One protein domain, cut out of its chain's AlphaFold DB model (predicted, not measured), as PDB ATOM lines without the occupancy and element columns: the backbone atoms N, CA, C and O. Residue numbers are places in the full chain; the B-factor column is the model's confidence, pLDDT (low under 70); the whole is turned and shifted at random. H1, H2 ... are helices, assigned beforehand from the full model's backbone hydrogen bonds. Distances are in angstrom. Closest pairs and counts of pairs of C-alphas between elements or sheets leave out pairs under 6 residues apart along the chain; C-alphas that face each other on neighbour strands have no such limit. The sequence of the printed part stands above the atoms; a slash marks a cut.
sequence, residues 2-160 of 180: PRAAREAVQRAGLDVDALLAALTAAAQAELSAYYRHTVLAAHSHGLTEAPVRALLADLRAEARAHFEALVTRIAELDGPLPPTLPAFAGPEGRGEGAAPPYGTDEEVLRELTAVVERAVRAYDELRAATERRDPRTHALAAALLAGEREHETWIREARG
ATOM      1  N   PRO A   2     -41.299 -14.104  53.481       73.81
ATOM      2  CA  PRO A   2     -40.421 -13.990  52.295       73.81
ATOM      3  C   PRO A   2     -38.967 -14.426  52.535       73.81
ATOM      4  O   PRO A   2     -38.416 -15.271  51.834       73.81
ATOM      5  N   ARG A   3     -38.379 -13.960  53.643       77.81
ATOM      6  CA  ARG A   3     -37.013 -14.314  54.050       77.81
ATOM      7  C   ARG A   3     -36.778 -15.824  54.207       77.81
ATOM      8  O   ARG A   3     -35.718 -16.318  53.845       77.81
ATOM      9  N   ALA A   4     -37.776 -16.573  54.680       87.38
ATOM     10  CA  ALA A   4     -37.660 -18.022  54.847       87.38
ATOM     11  C   ALA A   4     -37.642 -18.768  53.499       87.38
ATOM     12  O   ALA A   4     -36.933 -19.764  53.362       87.38
ATOM     13  N   ALA A   5     -38.392 -18.279  52.501       89.50
ATOM     14  CA  ALA A   5     -38.375 -18.833  51.150       89.50
ATOM     15  C   ALA A   5     -37.034 -18.556  50.458       89.50
ATOM     16  O   ALA A   5     -36.432 -19.482  49.915       89.50
ATOM     17  N   ARG A   6     -36.520 -17.322  50.563       93.69
ATOM     18  CA  ARG A   6     -35.178 -16.956  50.082       93.69
ATOM     19  C   ARG A   6     -34.093 -17.853  50.678       93.69
ATOM     20  O   ARG A   6     -33.322 -18.455  49.937       93.69
ATOM     21  N   GLU A   7     -34.067 -17.999  52.002       93.75
ATOM     22  CA  GLU A   7     -33.081 -18.839  52.694       93.75
ATOM     23  C   GLU A   7     -33.179 -20.319  52.290       93.75
ATOM     24  O   GLU A   7     -32.160 -21.002  52.197       93.75
ATOM     25  N   ALA A   8     -34.385 -20.837  52.028       93.50
ATOM     26  CA  ALA A   8     -34.565 -22.210  51.558       93.50
ATOM     27  C   ALA A   8     -33.938 -22.435  50.172       93.50
ATOM     28  O   ALA A   8     -33.227 -23.423  49.989       93.50
ATOM     29  N   VAL A   9     -34.141 -21.502  49.236       94.94
ATOM     30  CA  VAL A   9     -33.545 -21.561  47.891       94.94
ATOM     31  C   VAL A   9     -32.020 -21.418  47.953       94.94
ATOM     32  O   VAL A   9     -31.305 -22.179  47.303       94.94
ATOM     33  N   GLN A  10     -31.505 -20.525  48.807       94.88
ATOM     34  CA  GLN A  10     -30.060 -20.385  49.033       94.88
ATOM     35  C   GLN A  10     -29.439 -21.677  49.582       94.88
ATOM     36  O   GLN A  10     -28.404 -22.125  49.090       94.88
ATOM     37  N   ARG A  11     -30.079 -22.324  50.568       96.12
ATOM     38  CA  ARG A  11     -29.610 -23.613  51.116       96.12
ATOM     39  C   ARG A  11     -29.629 -24.745  50.090       96.12
ATOM     40  O   ARG A  11     -28.839 -25.673  50.218       96.12
ATOM     41  N   ALA A  12     -30.492 -24.666  49.079       95.56
ATOM     42  CA  ALA A  12     -30.519 -25.608  47.963       95.56
ATOM     43  C   ALA A  12     -29.392 -25.371  46.931       95.56
ATOM     44  O   ALA A  12     -29.331 -26.072  45.922       95.56
ATOM     45  N   GLY A  13     -28.493 -24.410  47.177       95.00
ATOM     46  CA  GLY A  13     -27.315 -24.145  46.347       95.00
ATOM     47  C   GLY A  13     -27.608 -23.333  45.086       95.00
ATOM     48  O   GLY A  13     -26.842 -23.402  44.128       95.00
ATOM     49  N   LEU A  14     -28.725 -22.605  45.056       96.25
ATOM     50  CA  LEU A  14     -29.124 -21.781  43.920       96.25
ATOM     51  C   LEU A  14     -28.775 -20.310  44.194       96.25
ATOM     52  O   LEU A  14     -29.024 -19.794  45.285       96.25
ATOM     53  N   ASP A  15     -28.187 -19.645  43.201       96.88
ATOM     54  CA  ASP A  15     -27.893 -18.213  43.261       96.88
ATOM     55  C   ASP A  15     -29.202 -17.417  43.172       96.88
ATOM     56  O   ASP A  15     -29.803 -17.278  42.104       96.88
ATOM     57  N   VAL A  16     -29.673 -16.929  44.322       96.25
ATOM     58  CA  VAL A  16     -30.939 -16.192  44.398       96.25
ATOM     59  C   VAL A  16     -30.865 -14.851  43.680       96.25
ATOM     60  O   VAL A  16     -31.882 -14.417  43.146       96.25
ATOM     61  N   ASP A  17     -29.707 -14.198  43.621       96.25
ATOM     62  CA  ASP A  17     -29.606 -12.904  42.947       96.25
ATOM     63  C   ASP A  17     -29.685 -13.091  41.427       96.25
ATOM     64  O   ASP A  17     -30.422 -12.364  40.756       96.25
ATOM     65  N   ALA A  18     -29.050 -14.141  40.893       96.62
ATOM     66  CA  ALA A  18     -29.227 -14.543  39.498       96.62
ATOM     67  C   ALA A  18     -30.677 -14.965  39.192       96.62
ATOM     68  O   ALA A  18     -31.233 -14.578  38.161       96.62
ATOM     69  N   LEU A  19     -31.325 -15.708  40.098       97.62
ATOM     70  CA  LEU A  19     -32.732 -16.095  39.950       97.62
ATOM     71  C   LEU A  19     -33.663 -14.876  39.919       97.62
ATOM     72  O   LEU A  19     -34.551 -14.790  39.072       97.62
ATOM     73  N   LEU A  20     -33.461 -13.928  40.834       97.38
ATOM     74  CA  LEU A  20     -34.233 -12.691  40.899       97.38
ATOM     75  C   LEU A  20     -34.024 -11.831  39.654       97.38
ATOM     76  O   LEU A  20     -34.989 -11.239  39.170       97.38
ATOM     77  N   ALA A  21     -32.807 -11.788  39.109       95.56
ATOM     78  CA  ALA A  21     -32.531 -11.098  37.856       95.56
ATOM     79  C   ALA A  21     -33.319 -11.719  36.691       95.56
ATOM     80  O   ALA A  21     -33.981 -10.991  35.953       95.56
ATOM     81  N   ALA A  22     -33.327 -13.052  36.575       96.69
ATOM     82  CA  ALA A  22     -34.082 -13.761  35.540       96.69
ATOM     83  C   ALA A  22     -35.603 -13.556  35.675       96.69
ATOM     84  O   ALA A  22     -36.274 -13.230  34.698       96.69
ATOM     85  N   LEU A  23     -36.148 -13.673  36.892       97.69
ATOM     86  CA  LEU A  23     -37.567 -13.417  37.166       97.69
ATOM     87  C   LEU A  23     -37.963 -11.968  36.856       97.69
ATOM     88  O   LEU A  23     -39.027 -11.724  36.291       97.69
ATOM     89  N   THR A  24     -37.105 -11.008  37.208       96.00
ATOM     90  CA  THR A  24     -37.345  -9.584  36.940       96.00
ATOM     91  C   THR A  24     -37.314  -9.298  35.442       96.00
ATOM     92  O   THR A  24     -38.193  -8.596  34.951       96.00
ATOM     93  N   ALA A  25     -36.362  -9.876  34.705       93.88
ATOM     94  CA  ALA A  25     -36.289  -9.749  33.252       93.88
ATOM     95  C   ALA A  25     -37.528 -10.342  32.560       93.88
ATOM     96  O   ALA A  25     -38.104  -9.707  31.678       93.88
ATOM     97  N   ALA A  26     -38.001 -11.509  33.009       95.50
ATOM     98  CA  ALA A  26     -39.249 -12.086  32.514       95.50
ATOM     99  C   ALA A  26     -40.447 -11.161  32.802       95.50
ATOM    100  O   ALA A  26     -41.225 -10.853  31.904       95.50
ATOM    101  N   ALA A  27     -40.556 -10.620  34.020       96.00
ATOM    102  CA  ALA A  27     -41.650  -9.716  34.379       96.00
ATOM    103  C   ALA A  27     -41.626  -8.408  33.561       96.00
ATOM    104  O   ALA A  27     -42.675  -7.870  33.207       96.00
ATOM    105  N   GLN A  28     -40.438  -7.897  33.228       93.12
ATOM    106  CA  GLN A  28     -40.270  -6.751  32.330       93.12
ATOM    107  C   GLN A  28     -40.767  -7.050  30.914       93.12
ATOM    108  O   GLN A  28     -41.454  -6.213  30.317       93.12
ATOM    109  N   ALA A  29     -40.437  -8.231  30.384       91.81
ATOM    110  CA  ALA A  29     -40.890  -8.669  29.071       91.81
ATOM    111  C   ALA A  29     -42.421  -8.791  29.026       91.81
ATOM    112  O   ALA A  29     -43.042  -8.250  28.114       91.81
ATOM    113  N   GLU A  30     -43.031  -9.384  30.054       94.38
ATOM    114  CA  GLU A  30     -44.488  -9.551  30.150       94.38
ATOM    115  C   GLU A  30     -45.234  -8.219  30.277       94.38
ATOM    116  O   GLU A  30     -46.236  -7.983  29.599       94.38
ATOM    117  N   LEU A  31     -44.714  -7.281  31.077       93.19
ATOM    118  CA  LEU A  31     -45.290  -5.937  31.161       93.19
ATOM    119  C   LEU A  31     -45.203  -5.198  29.817       93.19
ATOM    120  O   LEU A  31     -46.146  -4.509  29.414       93.19
ATOM    121  N   SER A  32     -44.079  -5.355  29.118       89.12
ATOM    122  CA  SER A  32     -43.870  -4.769  27.793       89.12
ATOM    123  C   SER A  32     -44.820  -5.378  26.761       89.12
ATOM    124  O   SER A  32     -45.415  -4.636  25.979       89.12
ATOM    125  N   ALA A  33     -45.017  -6.698  26.784       89.88
ATOM    126  CA  ALA A  33     -45.969  -7.403  25.932       89.88
ATOM    127  C   ALA A  33     -47.410  -6.950  26.212       89.88
ATOM    128  O   ALA A  33     -48.116  -6.549  25.287       89.88
ATOM    129  N   TYR A  34     -47.820  -6.888  27.484       92.12
ATOM    130  CA  TYR A  34     -49.130  -6.370  27.886       92.12
ATOM    131  C   TYR A  34     -49.394  -4.962  27.326       92.12
ATOM    132  O   TYR A  34     -50.449  -4.712  26.728       92.12
ATOM    133  N   TYR A  35     -48.433  -4.044  27.475       89.12
ATOM    134  CA  TYR A  35     -48.551  -2.689  26.939       89.12
ATOM    135  C   TYR A  35     -48.628  -2.686  25.406       89.12
ATOM    136  O   TYR A  35     -49.561  -2.111  24.842       89.12
ATOM    137  N   ARG A  36     -47.699  -3.367  24.722       85.19
ATOM    138  CA  ARG A  36     -47.648  -3.421  23.251       85.19
ATOM    139  C   ARG A  36     -48.927  -4.010  22.662       85.19
ATOM    140  O   ARG A  36     -49.526  -3.385  21.792       85.19
ATOM    141  N   HIS A  37     -49.410  -5.138  23.182       87.00
ATOM    142  CA  HIS A  37     -50.663  -5.751  22.732       87.00
ATOM    143  C   HIS A  37     -51.870  -4.839  22.985       87.00
ATOM    144  O   HIS A  37     -52.785  -4.786  22.168       87.00
ATOM    145  N   THR A  38     -51.864  -4.063  24.077       86.62
ATOM    146  CA  THR A  38     -52.905  -3.057  24.344       86.62
ATOM    147  C   THR A  38     -52.912  -1.958  23.285       86.62
ATOM    148  O   THR A  38     -53.977  -1.622  22.767       86.62
ATOM    149  N   VAL A  39     -51.740  -1.418  22.935       83.81
ATOM    150  CA  VAL A  39     -51.620  -0.372  21.910       83.81
ATOM    151  C   VAL A  39     -51.992  -0.914  20.528       83.81
ATOM    152  O   VAL A  39     -52.776  -0.270  19.832       83.81
ATOM    153  N   LEU A  40     -51.502  -2.099  20.148       81.12
ATOM    154  CA  LEU A  40     -51.835  -2.746  18.873       81.12
ATOM    155  C   LEU A  40     -53.340  -3.020  18.750       81.12
ATOM    156  O   LEU A  40     -53.945  -2.706  17.727       81.12
ATOM    157  N   ALA A  41     -53.973  -3.532  19.811       79.31
ATOM    158  CA  ALA A  41     -55.413  -3.768  19.825       79.31
ATOM    159  C   ALA A  41     -56.217  -2.462  19.693       79.31
ATOM    160  O   ALA A  41     -57.194  -2.422  18.946       79.31
ATOM    161  N   ALA A  42     -55.802  -1.387  20.375       78.44
ATOM    162  CA  ALA A  42     -56.493  -0.093  20.346       78.44
ATOM    163  C   ALA A  42     -56.427   0.603  18.978       78.44
ATOM    164  O   ALA A  42     -57.347   1.327  18.612       78.44
ATOM    165  N   HIS A  43     -55.366   0.364  18.212       72.38
ATOM    166  CA  HIS A  43     -55.157   0.991  16.909       72.38
ATOM    167  C   HIS A  43     -55.318   0.017  15.737       72.38
ATOM    168  O   HIS A  43     -54.900   0.285  14.612       72.38
ATOM    169  N   SER A  44     -56.000  -1.098  15.984       62.16
ATOM    170  CA  SER A  44     -56.288  -2.150  15.010       62.16
ATOM    171  C   SER A  44     -57.266  -1.748  13.894       62.16
ATOM    172  O   SER A  44     -57.725  -2.608  13.147       62.16
ATOM    173  N   HIS A  45     -57.567  -0.455  13.727       54.47
ATOM    174  CA  HIS A  45     -58.381   0.063  12.623       54.47
ATOM    175  C   HIS A  45     -57.777  -0.236  11.235       54.47
ATOM    176  O   HIS A  45     -58.514  -0.218  10.253       54.47
ATOM    177  N   GLY A  46     -56.469  -0.526  11.161       53.38
ATOM    178  CA  GLY A  46     -55.775  -1.011   9.960       53.38
ATOM    179  C   GLY A  46     -55.525  -2.528   9.906       53.38
ATOM    180  O   GLY A  46     -55.121  -3.012   8.854       53.38
ATOM    181  N   LEU A  47     -55.775  -3.276  10.991       58.72
ATOM    182  CA  LEU A  47     -55.701  -4.743  10.980       58.72
ATOM    183  C   LEU A  47     -56.979  -5.264  10.328       58.72
ATOM    184  O   LEU A  47     -58.089  -5.034  10.813       58.72
ATOM    185  N   THR A  48     -56.837  -5.905   9.181       55.16
ATOM    186  CA  THR A  48     -57.950  -6.266   8.300       55.16
ATOM    187  C   THR A  48     -58.792  -7.411   8.860       55.16
ATOM    188  O   THR A  48     -60.007  -7.431   8.660       55.16
ATOM    189  N   GLU A  49     -58.200  -8.292   9.671       64.44
ATOM    190  CA  GLU A  49     -58.806  -9.578  10.018       64.44
ATOM    191  C   GLU A  49     -59.259  -9.689  11.491       64.44
ATOM    192  O   GLU A  49     -58.529  -9.415  12.447       64.44
ATOM    193  N   ALA A  50     -60.506 -10.132  11.703       70.75
ATOM    194  CA  ALA A  50     -61.063 -10.382  13.040       70.75
ATOM    195  C   ALA A  50     -60.263 -11.402  13.893       70.75
ATOM    196  O   ALA A  50     -60.161 -11.177  15.105       70.75
ATOM    197  N   PRO A  51     -59.658 -12.464  13.317       77.19
ATOM    198  CA  PRO A  51     -58.785 -13.393  14.039       77.19
ATOM    199  C   PRO A  51     -57.592 -12.744  14.755       77.19
ATOM    200  O   PRO A  51     -57.337 -13.068  15.914       77.19
ATOM    201  N   VAL A  52     -56.897 -11.790  14.124       82.69
ATOM    202  CA  VAL A  52     -55.699 -11.151  14.710       82.69
ATOM    203  C   VAL A  52     -56.074 -10.268  15.899       82.69
ATOM    204  O   VAL A  52     -55.402 -10.280  16.930       82.69
ATOM    205  N   ARG A  53     -57.201  -9.549  15.815       80.44
ATOM    206  CA  ARG A  53     -57.711  -8.760  16.949       80.44
ATOM    207  C   ARG A  53     -58.083  -9.633  18.148       80.44
ATOM    208  O   ARG A  53     -57.806  -9.244  19.281       80.44
ATOM    209  N   ALA A  54     -58.703 -10.789  17.908       83.38
ATOM    210  CA  ALA A  54     -59.032 -11.737  18.970       83.38
ATOM    211  C   ALA A  54     -57.761 -12.306  19.622       83.38
ATOM    212  O   ALA A  54     -57.651 -12.285  20.845       83.38
ATOM    213  N   LEU A  55     -56.774 -12.703  18.811       87.38
ATOM    214  CA  LEU A  55     -55.468 -13.168  19.284       87.38
ATOM    215  C   LEU A  55     -54.782 -12.135  20.191       87.38
ATOM    216  O   LEU A  55     -54.347 -12.471  21.287       87.38
ATOM    217  N   LEU A  56     -54.722 -10.867  19.772       88.12
ATOM    218  CA  LEU A  56     -54.109  -9.798  20.571       88.12
ATOM    219  C   LEU A  56     -54.813  -9.596  21.920       88.12
ATOM    220  O   LEU A  56     -54.156  -9.296  22.916       88.12
ATOM    221  N   ALA A  57     -56.139  -9.745  21.969       86.94
ATOM    222  CA  ALA A  57     -56.890  -9.640  23.216       86.94
ATOM    223  C   ALA A  57     -56.546 -10.779  24.190       86.94
ATOM    224  O   ALA A  57     -56.376 -10.508  25.383       86.94
ATOM    225  N   ASP A  58     -56.405 -12.003  23.674       88.25
ATOM    226  CA  ASP A  58     -56.052 -13.197  24.446       88.25
ATOM    227  C   ASP A  58     -54.598 -13.106  24.955       88.25
ATOM    228  O   ASP A  58     -54.367 -13.150  26.166       88.25
ATOM    229  N   LEU A  59     -53.631 -12.819  24.073       90.56
ATOM    230  CA  LEU A  59     -52.217 -12.629  24.441       90.56
ATOM    231  C   LEU A  59     -52.015 -11.491  25.449       90.56
ATOM    232  O   LEU A  59     -51.169 -11.569  26.336       90.56
ATOM    233  N   ARG A  60     -52.793 -10.408  25.344       91.00
ATOM    234  CA  ARG A  60     -52.768  -9.319  26.330       91.00
ATOM    235  C   ARG A  60     -53.206  -9.800  27.715       91.00
ATOM    236  O   ARG A  60     -52.630  -9.370  28.712       91.00
ATOM    237  N   ALA A  61     -54.261 -10.608  27.792       90.75
ATOM    238  CA  ALA A  61     -54.771 -11.101  29.065       90.75
ATOM    239  C   ALA A  61     -53.770 -12.059  29.733       90.75
ATOM    240  O   ALA A  61     -53.526 -11.938  30.934       90.75
ATOM    241  N   GLU A  62     -53.139 -12.936  28.949       93.00
ATOM    242  CA  GLU A  62     -52.102 -13.857  29.428       93.00
ATOM    243  C   GLU A  62     -50.856 -13.113  29.910       93.00
ATOM    244  O   GLU A  62     -50.438 -13.316  31.047       93.00
ATOM    245  N   ALA A  63     -50.347 -12.152  29.128       93.38
ATOM    246  CA  ALA A  63     -49.176 -11.359  29.513       93.38
ATOM    247  C   ALA A  63     -49.377 -10.624  30.850       93.38
ATOM    248  O   ALA A  63     -48.485 -10.557  31.698       93.38
ATOM    249  N   ARG A  64     -50.593 -10.115  31.100       94.75
ATOM    250  CA  ARG A  64     -50.945  -9.541  32.407       94.75
ATOM    251  C   ARG A  64     -50.864 -10.588  33.523       94.75
ATOM    252  O   ARG A  64     -50.290 -10.305  34.573       94.75
ATOM    253  N   ALA A  65     -51.460 -11.762  33.323       94.25
ATOM    254  CA  ALA A  65     -51.460 -12.827  34.324       94.25
ATOM    255  C   ALA A  65     -50.034 -13.324  34.623       94.25
ATOM    256  O   ALA A  65     -49.681 -13.525  35.787       94.25
ATOM    257  N   HIS A  66     -49.197 -13.453  33.592       95.31
ATOM    258  CA  HIS A  66     -47.790 -13.834  33.707       95.31
ATOM    259  C   HIS A  66     -47.004 -12.795  34.510       95.31
ATOM    260  O   HIS A  66     -46.334 -13.140  35.487       95.31
ATOM    261  N   PHE A  67     -47.158 -11.511  34.171       96.12
ATOM    262  CA  PHE A  67     -46.558 -10.405  34.914       96.12
ATOM    263  C   PHE A  67     -46.923 -10.445  36.406       96.12
ATOM    264  O   PHE A  67     -46.038 -10.416  37.262       96.12
ATOM    265  N   GLU A  68     -48.214 -10.557  36.737       96.12
ATOM    266  CA  GLU A  68     -48.682 -10.595  38.130       96.12
ATOM    267  C   GLU A  68     -48.139 -11.825  38.890       96.12
ATOM    268  O   GLU A  68     -47.740 -11.717  40.060       96.12
ATOM    269  N   ALA A  69     -48.054 -12.986  38.231       96.94
ATOM    270  CA  ALA A  69     -47.498 -14.206  38.812       96.94
ATOM    271  C   ALA A  69     -45.989 -14.086  39.095       96.94
ATOM    272  O   ALA A  69     -45.524 -14.480  40.171       96.94
ATOM    273  N   LEU A  70     -45.228 -13.495  38.168       97.81
ATOM    274  CA  LEU A  70     -43.792 -13.256  38.323       97.81
ATOM    275  C   LEU A  70     -43.504 -12.235  39.424       97.81
ATOM    276  O   LEU A  70     -42.672 -12.494  40.292       97.81
ATOM    277  N   VAL A  71     -44.232 -11.114  39.456       96.75
ATOM    278  CA  VAL A  71     -44.125 -10.097  40.517       96.75
ATOM    279  C   VAL A  71     -44.402 -10.706  41.889       96.75
ATOM    280  O   VAL A  71     -43.651 -10.469  42.837       96.75
ATOM    281  N   THR A  72     -45.436 -11.546  41.987       96.38
ATOM    282  CA  THR A  72     -45.734 -12.285  43.219       96.38
ATOM    283  C   THR A  72     -44.545 -13.150  43.631       96.38
ATOM    284  O   THR A  72     -44.139 -13.119  44.793       96.38
ATOM    285  N   ARG A  73     -43.934 -13.881  42.689       97.50
ATOM    286  CA  ARG A  73     -42.791 -14.745  42.996       97.50
ATOM    287  C   ARG A  73     -41.534 -13.968  43.398       97.50
ATOM    288  O   ARG A  73     -40.832 -14.395  44.312       97.50
ATOM    289  N   ILE A  74     -41.269 -12.824  42.769       97.44
ATOM    290  CA  ILE A  74     -40.172 -11.921  43.150       97.44
ATOM    291  C   ILE A  74     -40.352 -11.467  44.604       97.44
ATOM    292  O   ILE A  74     -39.419 -11.570  45.400       97.44
ATOM    293  N   ALA A  75     -41.564 -11.047  44.978       95.50
ATOM    294  CA  ALA A  75     -41.874 -10.645  46.348       95.50
ATOM    295  C   ALA A  75     -41.768 -11.814  47.348       95.50
ATOM    296  O   ALA A  75     -41.258 -11.634  48.454       95.50
ATOM    297  N   GLU A  76     -42.194 -13.028  46.974       95.81
ATOM    298  CA  GLU A  76     -42.024 -14.238  47.798       95.81
ATOM    299  C   GLU A  76     -40.545 -14.533  48.111       95.81
ATOM    300  O   GLU A  76     -40.248 -15.060  49.182       95.81
ATOM    301  N   LEU A  77     -39.627 -14.192  47.202       96.56
ATOM    302  CA  LEU A  77     -38.176 -14.366  47.347       96.56
ATOM    303  C   LEU A  77     -37.468 -13.161  47.985       96.56
ATOM    304  O   LEU A  77     -36.235 -13.120  48.004       96.56
ATOM    305  N   ASP A  78     -38.226 -12.197  48.519       95.38
ATOM    306  CA  ASP A  78     -37.692 -10.954  49.093       95.38
ATOM    307  C   ASP A  78     -36.835 -10.171  48.074       95.38
ATOM    308  O   ASP A  78     -35.805  -9.583  48.403       95.38
ATOM    309  N   GLY A  79     -37.221 -10.240  46.796       94.81
ATOM    310  CA  GLY A  79     -36.566  -9.534  45.705       94.81
ATOM    311  C   GLY A  79     -37.029  -8.080  45.590       94.81
ATOM    312  O   GLY A  79     -38.203  -7.785  45.830       94.81
ATOM    313  N   PRO A  80     -36.139  -7.151  45.198       90.88
ATOM    314  CA  PRO A  80     -36.511  -5.756  45.029       90.88
ATOM    315  C   PRO A  80     -37.394  -5.573  43.790       90.88
ATOM    316  O   PRO A  80     -37.039  -5.993  42.691       90.88
ATOM    317  N   LEU A  81     -38.511  -4.869  43.953       87.19
ATOM    318  CA  LEU A  81     -39.321  -4.362  42.847       87.19
ATOM    319  C   LEU A  81     -39.120  -2.843  42.764       87.19
ATOM    320  O   LEU A  81     -39.492  -2.134  43.704       87.19
ATOM    321  N   PRO A  82     -38.501  -2.325  41.686       86.06
ATOM    322  CA  PRO A  82     -38.324  -0.893  41.500       86.06
ATOM    323  C   PRO A  82     -39.636  -0.102  41.682       86.06
ATOM    324  O   PRO A  82     -40.660  -0.481  41.116       86.06
ATOM    325  N   PRO A  83     -39.625   1.026  42.418       84.12
ATOM    326  CA  PRO A  83     -40.847   1.731  42.823       84.12
ATOM    327  C   PRO A  83     -41.496   2.552  41.701       84.12
ATOM    328  O   PRO A  83     -42.554   3.143  41.897       84.12
ATOM    329  N   THR A  84     -40.851   2.651  40.540       85.75
ATOM    330  CA  THR A  84     -41.349   3.434  39.407       85.75
ATOM    331  C   THR A  84     -41.267   2.613  38.135       85.75
ATOM    332  O   THR A  84     -40.320   1.848  37.945       85.75
ATOM    333  N   LEU A  85     -42.229   2.815  37.235       84.62
ATOM    334  CA  LEU A  85     -42.256   2.132  35.945       84.62
ATOM    335  C   LEU A  85     -40.960   2.339  35.135       84.62
ATOM    336  O   LEU A  85     -40.432   1.342  34.659       84.62
ATOM    337  N   PRO A  86     -40.363   3.545  35.026       83.38
ATOM    338  CA  PRO A  86     -39.098   3.707  34.305       83.38
ATOM    339  C   PRO A  86     -37.930   2.939  34.936       83.38
ATOM    340  O   PRO A  86     -37.047   2.455  34.230       83.38
ATOM    341  N   ALA A  87     -37.903   2.824  36.267       83.44
ATOM    342  CA  ALA A  87     -36.902   2.019  36.959       83.44
ATOM    343  C   ALA A  87     -37.148   0.517  36.764       83.44
ATOM    344  O   ALA A  87     -36.187  -0.242  36.677       83.44
ATOM    345  N   PHE A  88     -38.415   0.109  36.658       85.31
ATOM    346  CA  PHE A  88     -38.800  -1.274  36.424       85.31
ATOM    347  C   PHE A  88     -38.580  -1.710  34.981       85.31
ATOM    348  O   PHE A  88     -38.041  -2.781  34.784       85.31
ATOM    349  N   ALA A  89     -38.934  -0.907  33.978       74.00
ATOM    350  CA  ALA A  89     -39.046  -1.332  32.581       74.00
ATOM    351  C   ALA A  89     -37.709  -1.671  31.878       74.00
ATOM    352  O   ALA A  89     -37.701  -2.029  30.704       74.00
ATOM    353  N   GLY A  90     -36.576  -1.589  32.586       68.31
ATOM    354  CA  GLY A  90     -35.266  -1.975  32.061       68.31
ATOM    355  C   GLY A  90     -34.805  -1.127  30.863       68.31
ATOM    356  O   GLY A  90     -35.369  -0.063  30.602       68.31
ATOM    357  N   PRO A  91     -33.749  -1.551  30.147       59.47
ATOM    358  CA  PRO A  91     -33.287  -0.891  28.924       59.47
ATOM    359  C   PRO A  91     -34.338  -0.941  27.806       59.47
ATOM    360  O   PRO A  91     -34.560   0.065  27.141       59.47
ATOM    361  N   GLU A  92     -35.039  -2.071  27.658       53.59
ATOM    362  CA  GLU A  92     -36.039  -2.266  26.596       53.59
ATOM    363  C   GLU A  92     -37.286  -1.384  26.754       53.59
ATOM    364  O   GLU A  92     -37.934  -1.033  25.768       53.59
ATOM    365  N   GLY A  93     -37.614  -0.979  27.983       52.84
ATOM    366  CA  GLY A  93     -38.706  -0.052  28.261       52.84
ATOM    367  C   GLY A  93     -38.330   1.430  28.200       52.84
ATOM    368  O   GLY A  93     -39.219   2.273  28.312       52.84
ATOM    369  N   ARG A  94     -37.039   1.778  28.051       50.53
ATOM    370  CA  ARG A  94     -36.552   3.175  28.081       50.53
ATOM    371  C   ARG A  94     -36.502   3.868  26.720       50.53
ATOM    372  O   ARG A  94     -36.393   5.090  26.692       50.53
ATOM    373  N   GLY A  95     -36.640   3.144  25.615       47.88
ATOM    374  CA  GLY A  95     -36.747   3.753  24.292       47.88
ATOM    375  C   GLY A  95     -36.520   2.746  23.175       47.88
ATOM    376  O   GLY A  95     -35.491   2.092  23.175       47.88
ATOM    377  N   GLU A  96     -37.511   2.663  22.279       38.59
ATOM    378  CA  GLU A  96     -37.525   2.149  20.885       38.59
ATOM    379  C   GLU A  96     -38.805   1.368  20.546       38.59
ATOM    380  O   GLU A  96     -39.067   1.069  19.392       38.59
ATOM    381  N   GLY A  97     -39.687   1.126  21.516       42.00
ATOM    382  CA  GLY A  97     -41.025   0.585  21.272       42.00
ATOM    383  C   GLY A  97     -42.080   1.653  20.989       42.00
ATOM    384  O   GLY A  97     -43.153   1.596  21.593       42.00
ATOM    385  N   ALA A  98     -41.825   2.617  20.094       43.09
ATOM    386  CA  ALA A  98     -42.979   3.141  19.364       43.09
ATOM    387  C   ALA A  98     -43.623   1.894  18.754       43.09
ATOM    388  O   ALA A  98     -42.923   1.159  18.058       43.09
ATOM    389  N   ALA A  99     -44.880   1.585  19.105       50.06
ATOM    390  CA  ALA A  99     -45.593   0.529  18.397       50.06
ATOM    391  C   ALA A  99     -45.341   0.799  16.907       50.06
ATOM    392  O   ALA A  99     -45.490   1.968  16.514       50.06
ATOM    393  N   PRO A 100     -44.836  -0.179  16.128       51.59
ATOM    394  CA  PRO A 100     -44.536   0.073  14.729       51.59
ATOM    395  C   PRO A 100     -45.759   0.766  14.118       51.59
ATOM    396  O   PRO A 100     -46.882   0.390  14.477       51.59
ATOM    397  N   PRO A 101     -45.582   1.827  13.303       53.47
ATOM    398  CA  PRO A 101     -46.713   2.479  12.662       53.47
ATOM    399  C   PRO A 101     -47.501   1.377  11.963       53.47
ATOM    400  O   PRO A 101     -46.952   0.691  11.112       53.47
ATOM    401  N   TYR A 102     -48.714   1.161  12.465       60.34
ATOM    402  CA  TYR A 102     -49.592   0.009  12.270       60.34
ATOM    403  C   TYR A 102     -49.207  -0.852  11.063       60.34
ATOM    404  O   TYR A 102     -49.508  -0.502   9.923       60.34
ATOM    405  N   GLY A 103     -48.484  -1.941  11.335       67.69
ATOM    406  CA  GLY A 103     -48.081  -2.904  10.317       67.69
ATOM    407  C   GLY A 103     -49.264  -3.728   9.814       67.69
ATOM    408  O   GLY A 103     -50.336  -3.760  10.419       67.69
ATOM    409  N   THR A 104     -49.050  -4.420   8.703       81.88
ATOM    410  CA  THR A 104     -49.944  -5.466   8.197       81.88
ATOM    411  C   THR A 104     -50.111  -6.600   9.216       81.88
ATOM    412  O   THR A 104     -49.247  -6.815  10.069       81.88
ATOM    413  N   ASP A 105     -51.191  -7.377   9.091       83.69
ATOM    414  CA  ASP A 105     -51.446  -8.552   9.940       83.69
ATOM    415  C   ASP A 105     -50.228  -9.505   9.988       83.69
ATOM    416  O   ASP A 105     -49.858 -10.003  11.048       83.69
ATOM    417  N   GLU A 106     -49.534  -9.686   8.863       85.38
ATOM    418  CA  GLU A 106     -48.329 -10.520   8.755       85.38
ATOM    419  C   GLU A 106     -47.117  -9.943   9.515       85.38
ATOM    420  O   GLU A 106     -46.336 -10.688  10.108       85.38
ATOM    421  N   GLU A 107     -46.940  -8.620   9.535       84.75
ATOM    422  CA  GLU A 107     -45.874  -7.982  10.319       84.75
ATOM    423  C   GLU A 107     -46.125  -8.130  11.819       84.75
ATOM    424  O   GLU A 107     -45.204  -8.484  12.557       84.75
ATOM    425  N   VAL A 108     -47.379  -7.952  12.250       85.75
ATOM    426  CA  VAL A 108     -47.784  -8.185  13.642       85.75
ATOM    427  C   VAL A 108     -47.558  -9.644  14.023       85.75
ATOM    428  O   VAL A 108     -46.907  -9.923  15.026       85.75
ATOM    429  N   LEU A 109     -48.027 -10.596  13.212       88.88
ATOM    430  CA  LEU A 109     -47.854 -12.023  13.491       88.88
ATOM    431  C   LEU A 109     -46.376 -12.435  13.515       88.88
ATOM    432  O   LEU A 109     -46.017 -13.343  14.262       88.88
ATOM    433  N   ARG A 110     -45.499 -11.784  12.739       89.00
ATOM    434  CA  ARG A 110     -44.045 -12.007  12.795       89.00
ATOM    435  C   ARG A 110     -43.428 -11.494  14.089       89.00
ATOM    436  O   ARG A 110     -42.607 -12.195  14.680       89.00
ATOM    437  N   GLU A 111     -43.818 -10.302  14.530       86.88
ATOM    438  CA  GLU A 111     -43.365  -9.745  15.806       86.88
ATOM    439  C   GLU A 111     -43.814 -10.627  16.979       86.88
ATOM    440  O   GLU A 111     -42.986 -10.995  17.816       86.88
ATOM    441  N   LEU A 112     -45.090 -11.030  16.993       89.06
ATOM    442  CA  LEU A 112     -45.649 -11.913  18.018       89.06
ATOM    443  C   LEU A 112     -44.890 -13.242  18.090       89.06
ATOM    444  O   LEU A 112     -44.500 -13.651  19.180       89.06
ATOM    445  N   THR A 113     -44.596 -13.877  16.947       92.12
ATOM    446  CA  THR A 113     -43.774 -15.100  16.916       92.12
ATOM    447  C   THR A 113     -42.417 -14.875  17.578       92.12
ATOM    448  O   THR A 113     -42.012 -15.656  18.434       92.12
ATOM    449  N   ALA A 114     -41.723 -13.784  17.243       90.00
ATOM    450  CA  ALA A 114     -40.403 -13.509  17.801       90.00
ATOM    451  C   ALA A 114     -40.440 -13.259  19.321       90.00
ATOM    452  O   ALA A 114     -39.491 -13.615  20.023       90.00
ATOM    453  N   VAL A 115     -41.504 -12.629  19.831       89.62
ATOM    454  CA  VAL A 115     -41.719 -12.421  21.272       89.62
ATOM    455  C   VAL A 115     -41.950 -13.756  21.978       89.62
ATOM    456  O   VAL A 115     -41.225 -14.056  22.928       89.62
ATOM    457  N   VAL A 116     -42.882 -14.573  21.482       92.50
ATOM    458  CA  VAL A 116     -43.227 -15.869  22.086       92.50
ATOM    459  C   VAL A 116     -42.031 -16.820  22.076       92.50
ATOM    460  O   VAL A 116     -41.693 -17.395  23.104       92.50
ATOM    461  N   GLU A 117     -41.284 -16.916  20.974       93.81
ATOM    462  CA  GLU A 117     -40.083 -17.759  20.919       93.81
ATOM    463  C   GLU A 117     -39.019 -17.349  21.954       93.81
ATOM    464  O   GLU A 117     -38.295 -18.195  22.490       93.81
ATOM    465  N   ARG A 118     -38.883 -16.043  22.235       94.25
ATOM    466  CA  ARG A 118     -37.995 -15.561  23.306       94.25
ATOM    467  C   ARG A 118     -38.524 -15.962  24.682       94.25
ATOM    468  O   ARG A 118     -37.721 -16.403  25.501       94.25
ATOM    469  N   ALA A 119     -39.830 -15.851  24.918       94.62
ATOM    470  CA  ALA A 119     -40.458 -16.241  26.178       94.62
ATOM    471  C   ALA A 119     -40.344 -17.755  26.435       94.62
ATOM    472  O   ALA A 119     -39.912 -18.159  27.513       94.62
ATOM    473  N   VAL A 120     -40.593 -18.597  25.422       96.81
ATOM    474  CA  VAL A 120     -40.400 -20.058  25.489       96.81
ATOM    475  C   VAL A 120     -38.978 -20.409  25.926       96.81
ATOM    476  O   VAL A 120     -38.798 -21.209  26.846       96.81
ATOM    477  N   ARG A 121     -37.960 -19.797  25.305       97.56
ATOM    478  CA  ARG A 121     -36.556 -20.019  25.691       97.56
ATOM    479  C   ARG A 121     -36.295 -19.584  27.133       97.56
ATOM    480  O   ARG A 121     -35.770 -20.373  27.914       97.56
ATOM    481  N   ALA A 122     -36.721 -18.375  27.502       96.50
ATOM    482  CA  ALA A 122     -36.514 -17.834  28.843       96.50
ATOM    483  C   ALA A 122     -37.166 -18.700  29.936       96.50
ATOM    484  O   ALA A 122     -36.546 -18.974  30.966       96.50
ATOM    485  N   TYR A 123     -38.395 -19.177  29.720       98.31
ATOM    486  CA  TYR A 123     -39.083 -20.022  30.696       98.31
ATOM    487  C   TYR A 123     -38.538 -21.446  30.751       98.31
ATOM    488  O   TYR A 123     -38.507 -22.023  31.840       98.31
ATOM    489  N   ASP A 124     -38.058 -22.013  29.642       98.38
ATOM    490  CA  ASP A 124     -37.398 -23.320  29.682       98.38
ATOM    491  C   ASP A 124     -36.055 -23.261  30.425       98.38
ATOM    492  O   ASP A 124     -35.777 -24.115  31.270       98.38
ATOM    493  N   GLU A 125     -35.269 -22.202  30.206       98.19
ATOM    494  CA  GLU A 125     -34.039 -21.936  30.959       98.19
ATOM    495  C   GLU A 125     -34.325 -21.745  32.456       98.19
ATOM    496  O   GLU A 125     -33.678 -22.379  33.295       98.19
ATOM    497  N   LEU A 126     -35.333 -20.941  32.813       97.94
ATOM    498  CA  LEU A 126     -35.734 -20.721  34.205       97.94
ATOM    499  C   LEU A 126     -36.227 -22.015  34.874       97.94
ATOM    500  O   LEU A 126     -35.872 -22.309  36.021       97.94
ATOM    501  N   ARG A 127     -37.020 -22.819  34.157       98.31
ATOM    502  CA  ARG A 127     -37.496 -24.133  34.611       98.31
ATOM    503  C   ARG A 127     -36.317 -25.066  34.889       98.31
ATOM    504  O   ARG A 127     -36.259 -25.662  35.965       98.31
ATOM    505  N   ALA A 128     -35.366 -25.173  33.964       98.12
ATOM    506  CA  ALA A 128     -34.179 -26.010  34.131       98.12
ATOM    507  C   ALA A 128     -33.282 -25.517  35.282       98.12
ATOM    508  O   ALA A 128     -32.823 -26.304  36.116       98.12
ATOM    509  N   ALA A 129     -33.080 -24.202  35.394       97.19
ATOM    510  CA  ALA A 129     -32.268 -23.595  36.446       97.19
ATOM    511  C   ALA A 129     -32.819 -23.866  37.855       97.19
ATOM    512  O   ALA A 129     -32.051 -23.983  38.810       97.19
ATOM    513  N   THR A 130     -34.135 -24.013  37.992       97.94
ATOM    514  CA  THR A 130     -34.818 -24.189  39.284       97.94
ATOM    515  C   THR A 130     -35.131 -25.645  39.629       97.94
ATOM    516  O   THR A 130     -35.554 -25.940  40.751       97.94
ATOM    517  N   GLU A 131     -34.867 -26.582  38.714       96.81
ATOM    518  CA  GLU A 131     -35.136 -28.005  38.916       96.81
ATOM    519  C   GLU A 131     -34.464 -28.538  40.193       96.81
ATOM    520  O   GLU A 131     -33.278 -28.299  40.448       96.81
ATOM    521  N   ARG A 132     -35.259 -29.243  41.017       93.62
ATOM    522  CA  ARG A 132     -34.891 -29.847  42.319       93.62
ATOM    523  C   ARG A 132     -34.356 -28.886  43.391       93.62
ATOM    524  O   ARG A 132     -34.097 -29.333  44.504       93.62
ATOM    525  N   ARG A 133     -34.218 -27.597  43.085       96.12
ATOM    526  CA  ARG A 133     -33.617 -26.580  43.964       96.12
ATOM    527  C   ARG A 133     -34.630 -25.541  44.432       96.12
ATOM    528  O   ARG A 133     -34.585 -25.112  45.579       96.12
ATOM    529  N   ASP A 134     -35.582 -25.194  43.575       97.69
ATOM    530  CA  ASP A 134     -36.705 -24.321  43.908       97.69
ATOM    531  C   ASP A 134     -37.998 -24.858  43.266       97.69
ATOM    532  O   ASP A 134     -38.377 -24.434  42.171       97.69
ATOM    533  N   PRO A 135     -38.701 -25.793  43.934       96.25
ATOM    534  CA  PRO A 135     -39.910 -26.410  43.389       96.25
ATOM    535  C   PRO A 135     -41.020 -25.407  43.062       96.25
ATOM    536  O   PRO A 135     -41.797 -25.629  42.135       96.25
ATOM    537  N   ARG A 136     -41.101 -24.294  43.806       96.44
ATOM    538  CA  ARG A 136     -42.137 -23.275  43.614       96.44
ATOM    539  C   ARG A 136     -41.885 -22.469  42.344       96.44
ATOM    540  O   ARG A 136     -42.824 -22.294  41.566       96.44
ATOM    541  N   THR A 137     -40.652 -22.003  42.124       98.00
ATOM    542  CA  THR A 137     -40.310 -21.309  40.869       98.00
ATOM    543  C   THR A 137     -40.304 -22.269  39.687       98.00
ATOM    544  O   THR A 137     -40.771 -21.894  38.619       98.00
ATOM    545  N   HIS A 138     -39.870 -23.518  39.873       98.25
ATOM    546  CA  HIS A 138     -39.906 -24.532  38.818       98.25
ATOM    547  C   HIS A 138     -41.330 -24.790  38.320       98.25
ATOM    548  O   HIS A 138     -41.573 -24.786  37.115       98.25
ATOM    549  N   ALA A 139     -42.284 -24.969  39.241       97.75
ATOM    550  CA  ALA A 139     -43.689 -25.149  38.890       97.75
ATOM    551  C   ALA A 139     -44.262 -23.920  38.167       97.75
ATOM    552  O   ALA A 139     -44.970 -24.075  37.176       97.75
ATOM    553  N   LEU A 140     -43.915 -22.707  38.619       98.06
ATOM    554  CA  LEU A 140     -44.309 -21.471  37.939       98.06
ATOM    555  C   LEU A 140     -43.736 -21.402  36.516       98.06
ATOM    556  O   LEU A 140     -44.483 -21.178  35.574       98.06
ATOM    557  N   ALA A 141     -42.435 -21.627  36.342       98.12
ATOM    558  CA  ALA A 141     -41.789 -21.578  35.033       98.12
ATOM    559  C   ALA A 141     -42.347 -22.643  34.077       98.12
ATOM    560  O   ALA A 141     -42.537 -22.366  32.899       98.12
ATOM    561  N   ALA A 142     -42.668 -23.841  34.577       97.19
ATOM    562  CA  ALA A 142     -43.320 -24.881  33.786       97.19
ATOM    563  C   ALA A 142     -44.736 -24.477  33.335       97.19
ATOM    564  O   ALA A 142     -45.101 -24.744  32.192       97.19
ATOM    565  N   ALA A 143     -45.508 -23.823  34.209       95.88
ATOM    566  CA  ALA A 143     -46.835 -23.301  33.889       95.88
ATOM    567  C   ALA A 143     -46.783 -22.197  32.820       95.88
ATOM    568  O   ALA A 143     -47.520 -22.260  31.840       95.88
ATOM    569  N   LEU A 144     -45.872 -21.230  32.974       96.00
ATOM    570  CA  LEU A 144     -45.671 -20.151  32.002       96.00
ATOM    571  C   LEU A 144     -45.189 -20.702  30.652       96.00
ATOM    572  O   LEU A 144     -45.760 -20.381  29.618       96.00
ATOM    573  N   LEU A 145     -44.223 -21.629  30.657       96.81
ATOM    574  CA  LEU A 145     -43.743 -22.307  29.446       96.81
ATOM    575  C   LEU A 145     -44.861 -23.045  28.694       96.81
ATOM    576  O   LEU A 145     -44.836 -23.108  27.465       96.81
ATOM    577  N   ALA A 146     -45.812 -23.648  29.412       93.81
ATOM    578  CA  ALA A 146     -46.965 -24.288  28.787       93.81
ATOM    579  C   ALA A 146     -47.863 -23.257  28.088       93.81
ATOM    580  O   ALA A 146     -48.217 -23.480  26.933       93.81
ATOM    581  N   GLY A 147     -48.142 -22.122  28.741       92.62
ATOM    582  CA  GLY A 147     -48.872 -20.997  28.146       92.62
ATOM    583  C   GLY A 147     -48.199 -20.462  26.878       92.62
ATOM    584  O   GLY A 147     -48.827 -20.406  25.828       92.62
ATOM    585  N   GLU A 148     -46.890 -20.197  26.912       94.25
ATOM    586  CA  GLU A 148     -46.178 -19.685  25.727       94.25
ATOM    587  C   GLU A 148     -46.215 -20.655  24.532       94.25
ATOM    588  O   GLU A 148     -46.357 -20.246  23.382       94.25
ATOM    589  N   ARG A 149     -46.151 -21.971  24.776       93.00
ATOM    590  CA  ARG A 149     -46.311 -22.980  23.708       93.00
ATOM    591  C   ARG A 149     -47.730 -23.009  23.130       93.00
ATOM    592  O   ARG A 149     -47.917 -23.346  21.958       93.00
ATOM    593  N   GLU A 150     -48.739 -22.671  23.931       90.94
ATOM    594  CA  GLU A 150     -50.103 -22.469  23.433       90.94
ATOM    595  C   GLU A 150     -50.170 -21.217  22.548       90.94
ATOM    596  O   GLU A 150     -50.755 -21.277  21.464       90.94
ATOM    597  N   HIS A 151     -49.483 -20.130  22.915       91.38
ATOM    598  CA  HIS A 151     -49.424 -18.911  22.097       91.38
ATOM    599  C   HIS A 151     -48.800 -19.161  20.722       91.38
ATOM    600  O   HIS A 151     -49.316 -18.657  19.723       91.38
ATOM    601  N   GLU A 152     -47.745 -19.985  20.632       91.75
ATOM    602  CA  GLU A 152     -47.176 -20.414  19.341       91.75
ATOM    603  C   GLU A 152     -48.247 -21.056  18.450       91.75
ATOM    604  O   GLU A 152     -48.313 -20.796  17.248       91.75
ATOM    605  N   THR A 153     -49.120 -21.873  19.043       89.06
ATOM    606  CA  THR A 153     -50.212 -22.534  18.323       89.06
ATOM    607  C   THR A 153     -51.256 -21.519  17.861       89.06
ATOM    608  O   THR A 153     -51.649 -21.552  16.696       89.06
ATOM    609  N   TRP A 154     -51.649 -20.571  18.715       89.88
ATOM    610  CA  TRP A 154     -52.629 -19.538  18.358       89.88
ATOM    611  C   TRP A 154     -52.134 -18.613  17.239       89.88
ATOM    612  O   TRP A 154     -52.904 -18.227  16.360       89.88
ATOM    613  N   ILE A 155     -50.841 -18.274  17.231       90.69
ATOM    614  CA  ILE A 155     -50.244 -17.468  16.159       90.69
ATOM    615  C   ILE A 155     -50.269 -18.239  14.833       90.69
ATOM    616  O   ILE A 155     -50.601 -17.666  13.794       90.69
ATOM    617  N   ARG A 156     -49.966 -19.542  14.853       89.81
ATOM    618  CA  ARG A 156     -50.027 -20.404  13.660       89.81
ATOM    619  C   ARG A 156     -51.454 -20.563  13.132       89.81
ATOM    620  O   ARG A 156     -51.662 -20.480  11.923       89.81
ATOM    621  N   GLU A 157     -52.439 -20.705  14.019       87.56
ATOM    622  CA  GLU A 157     -53.863 -20.679  13.659       87.56
ATOM    623  C   GLU A 157     -54.251 -19.366  12.973       87.56
ATOM    624  O   GLU A 157     -54.900 -19.386  11.927       87.56
ATOM    625  N   ALA A 158     -53.813 -18.224  13.514       87.00
ATOM    626  CA  ALA A 158     -54.080 -16.913  12.926       87.00
ATOM    627  C   ALA A 158     -53.426 -16.725  11.543       87.00
ATOM    628  O   ALA A 158     -53.944 -15.961  10.731       87.00
ATOM    629  N   ARG A 159     -52.339 -17.453  11.246       87.50
ATOM    630  CA  ARG A 159     -51.714 -17.532   9.909       87.50
ATOM    631  C   ARG A 159     -52.409 -18.512   8.952       87.50
ATOM    632  O   ARG A 159     -52.029 -18.593   7.787       87.50
ATOM    633  N   GLY A 160     -53.402 -19.269   9.420       86.38
ATOM    634  CA  GLY A 160     -54.073 -20.310   8.637       86.38
ATOM    635  C   GLY A 160     -53.257 -21.597   8.478       86.38
ATOM    636  O   GLY A 160     -53.546 -22.401   7.590       86.38
TER     637      GLY A 160
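This is residues 2 to 160 of the 180 residues of the protein "DNA protection protein DPS" of Bailinhaonella thermotolerans (UniProt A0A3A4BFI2). Four long helices, H2, H3, H5 and H6, form an elongated bundle, two helical hairpins side by side. Short H1 lies across one end, and a loop with tiny H4 arches outside H2. The printed part has 159 residues, six named helices in order H1 to H6 and no named strand: all helix. It is compact, with a radius of gyration of the C-alphas of 16.7 A, and spans 54 by 32 by 19 A.

Find C-alpha 16 at (-30.939, -16.192, 44.398); from there H2, residues 16 to 42, runs 38.6 A. H3, residues 50 to 76, covers 39.8 A. H5, residues 105 to 130, covers 37.2 A; H6, residues 135 to 158, covers 34.9 A and ends at C-alpha 158, (-54.080, -16.913, 12.926). Look for H1 at residues 2 to 11 and H4 at residues 85 to 88.

Start at H2 and H3, a hairpin at a shallow tilt of 27 degrees, closest at the C-alphas of Tyr 34 and Arg 60, 4.9 A. The hairpin H5 and H6 tilts 20 degrees, closest at C-alphas 127 and 138, 4.9 A. H3 touches H6, closest at C-alphas 51 and 158, 6.0 A. H2 touches H5 with residues 19 to 26 alone, closest at C-alphas 22 and 126, 7.3 A. H1 touches H3, about perpendicular at 83 degrees, closest at C-alphas 2 and 76, 4.8 A. H4 is close to H2 but not clearly touching: C-alphas 28 and 88, the closest, are 7.0 A apart. In H1, H2, H3, H5 and H6 every O i to N i+4 pair is within hydrogen-bond range; H4 is too short for one.

The C-alphas of Arg 11 and Thr 48, the two farthest apart, are 54.2 A apart. The printed part has no cut. The link H4 to H5 is long, 16 residues. Residues 44 to 49 and 90 to 103 have pLDDT under 70.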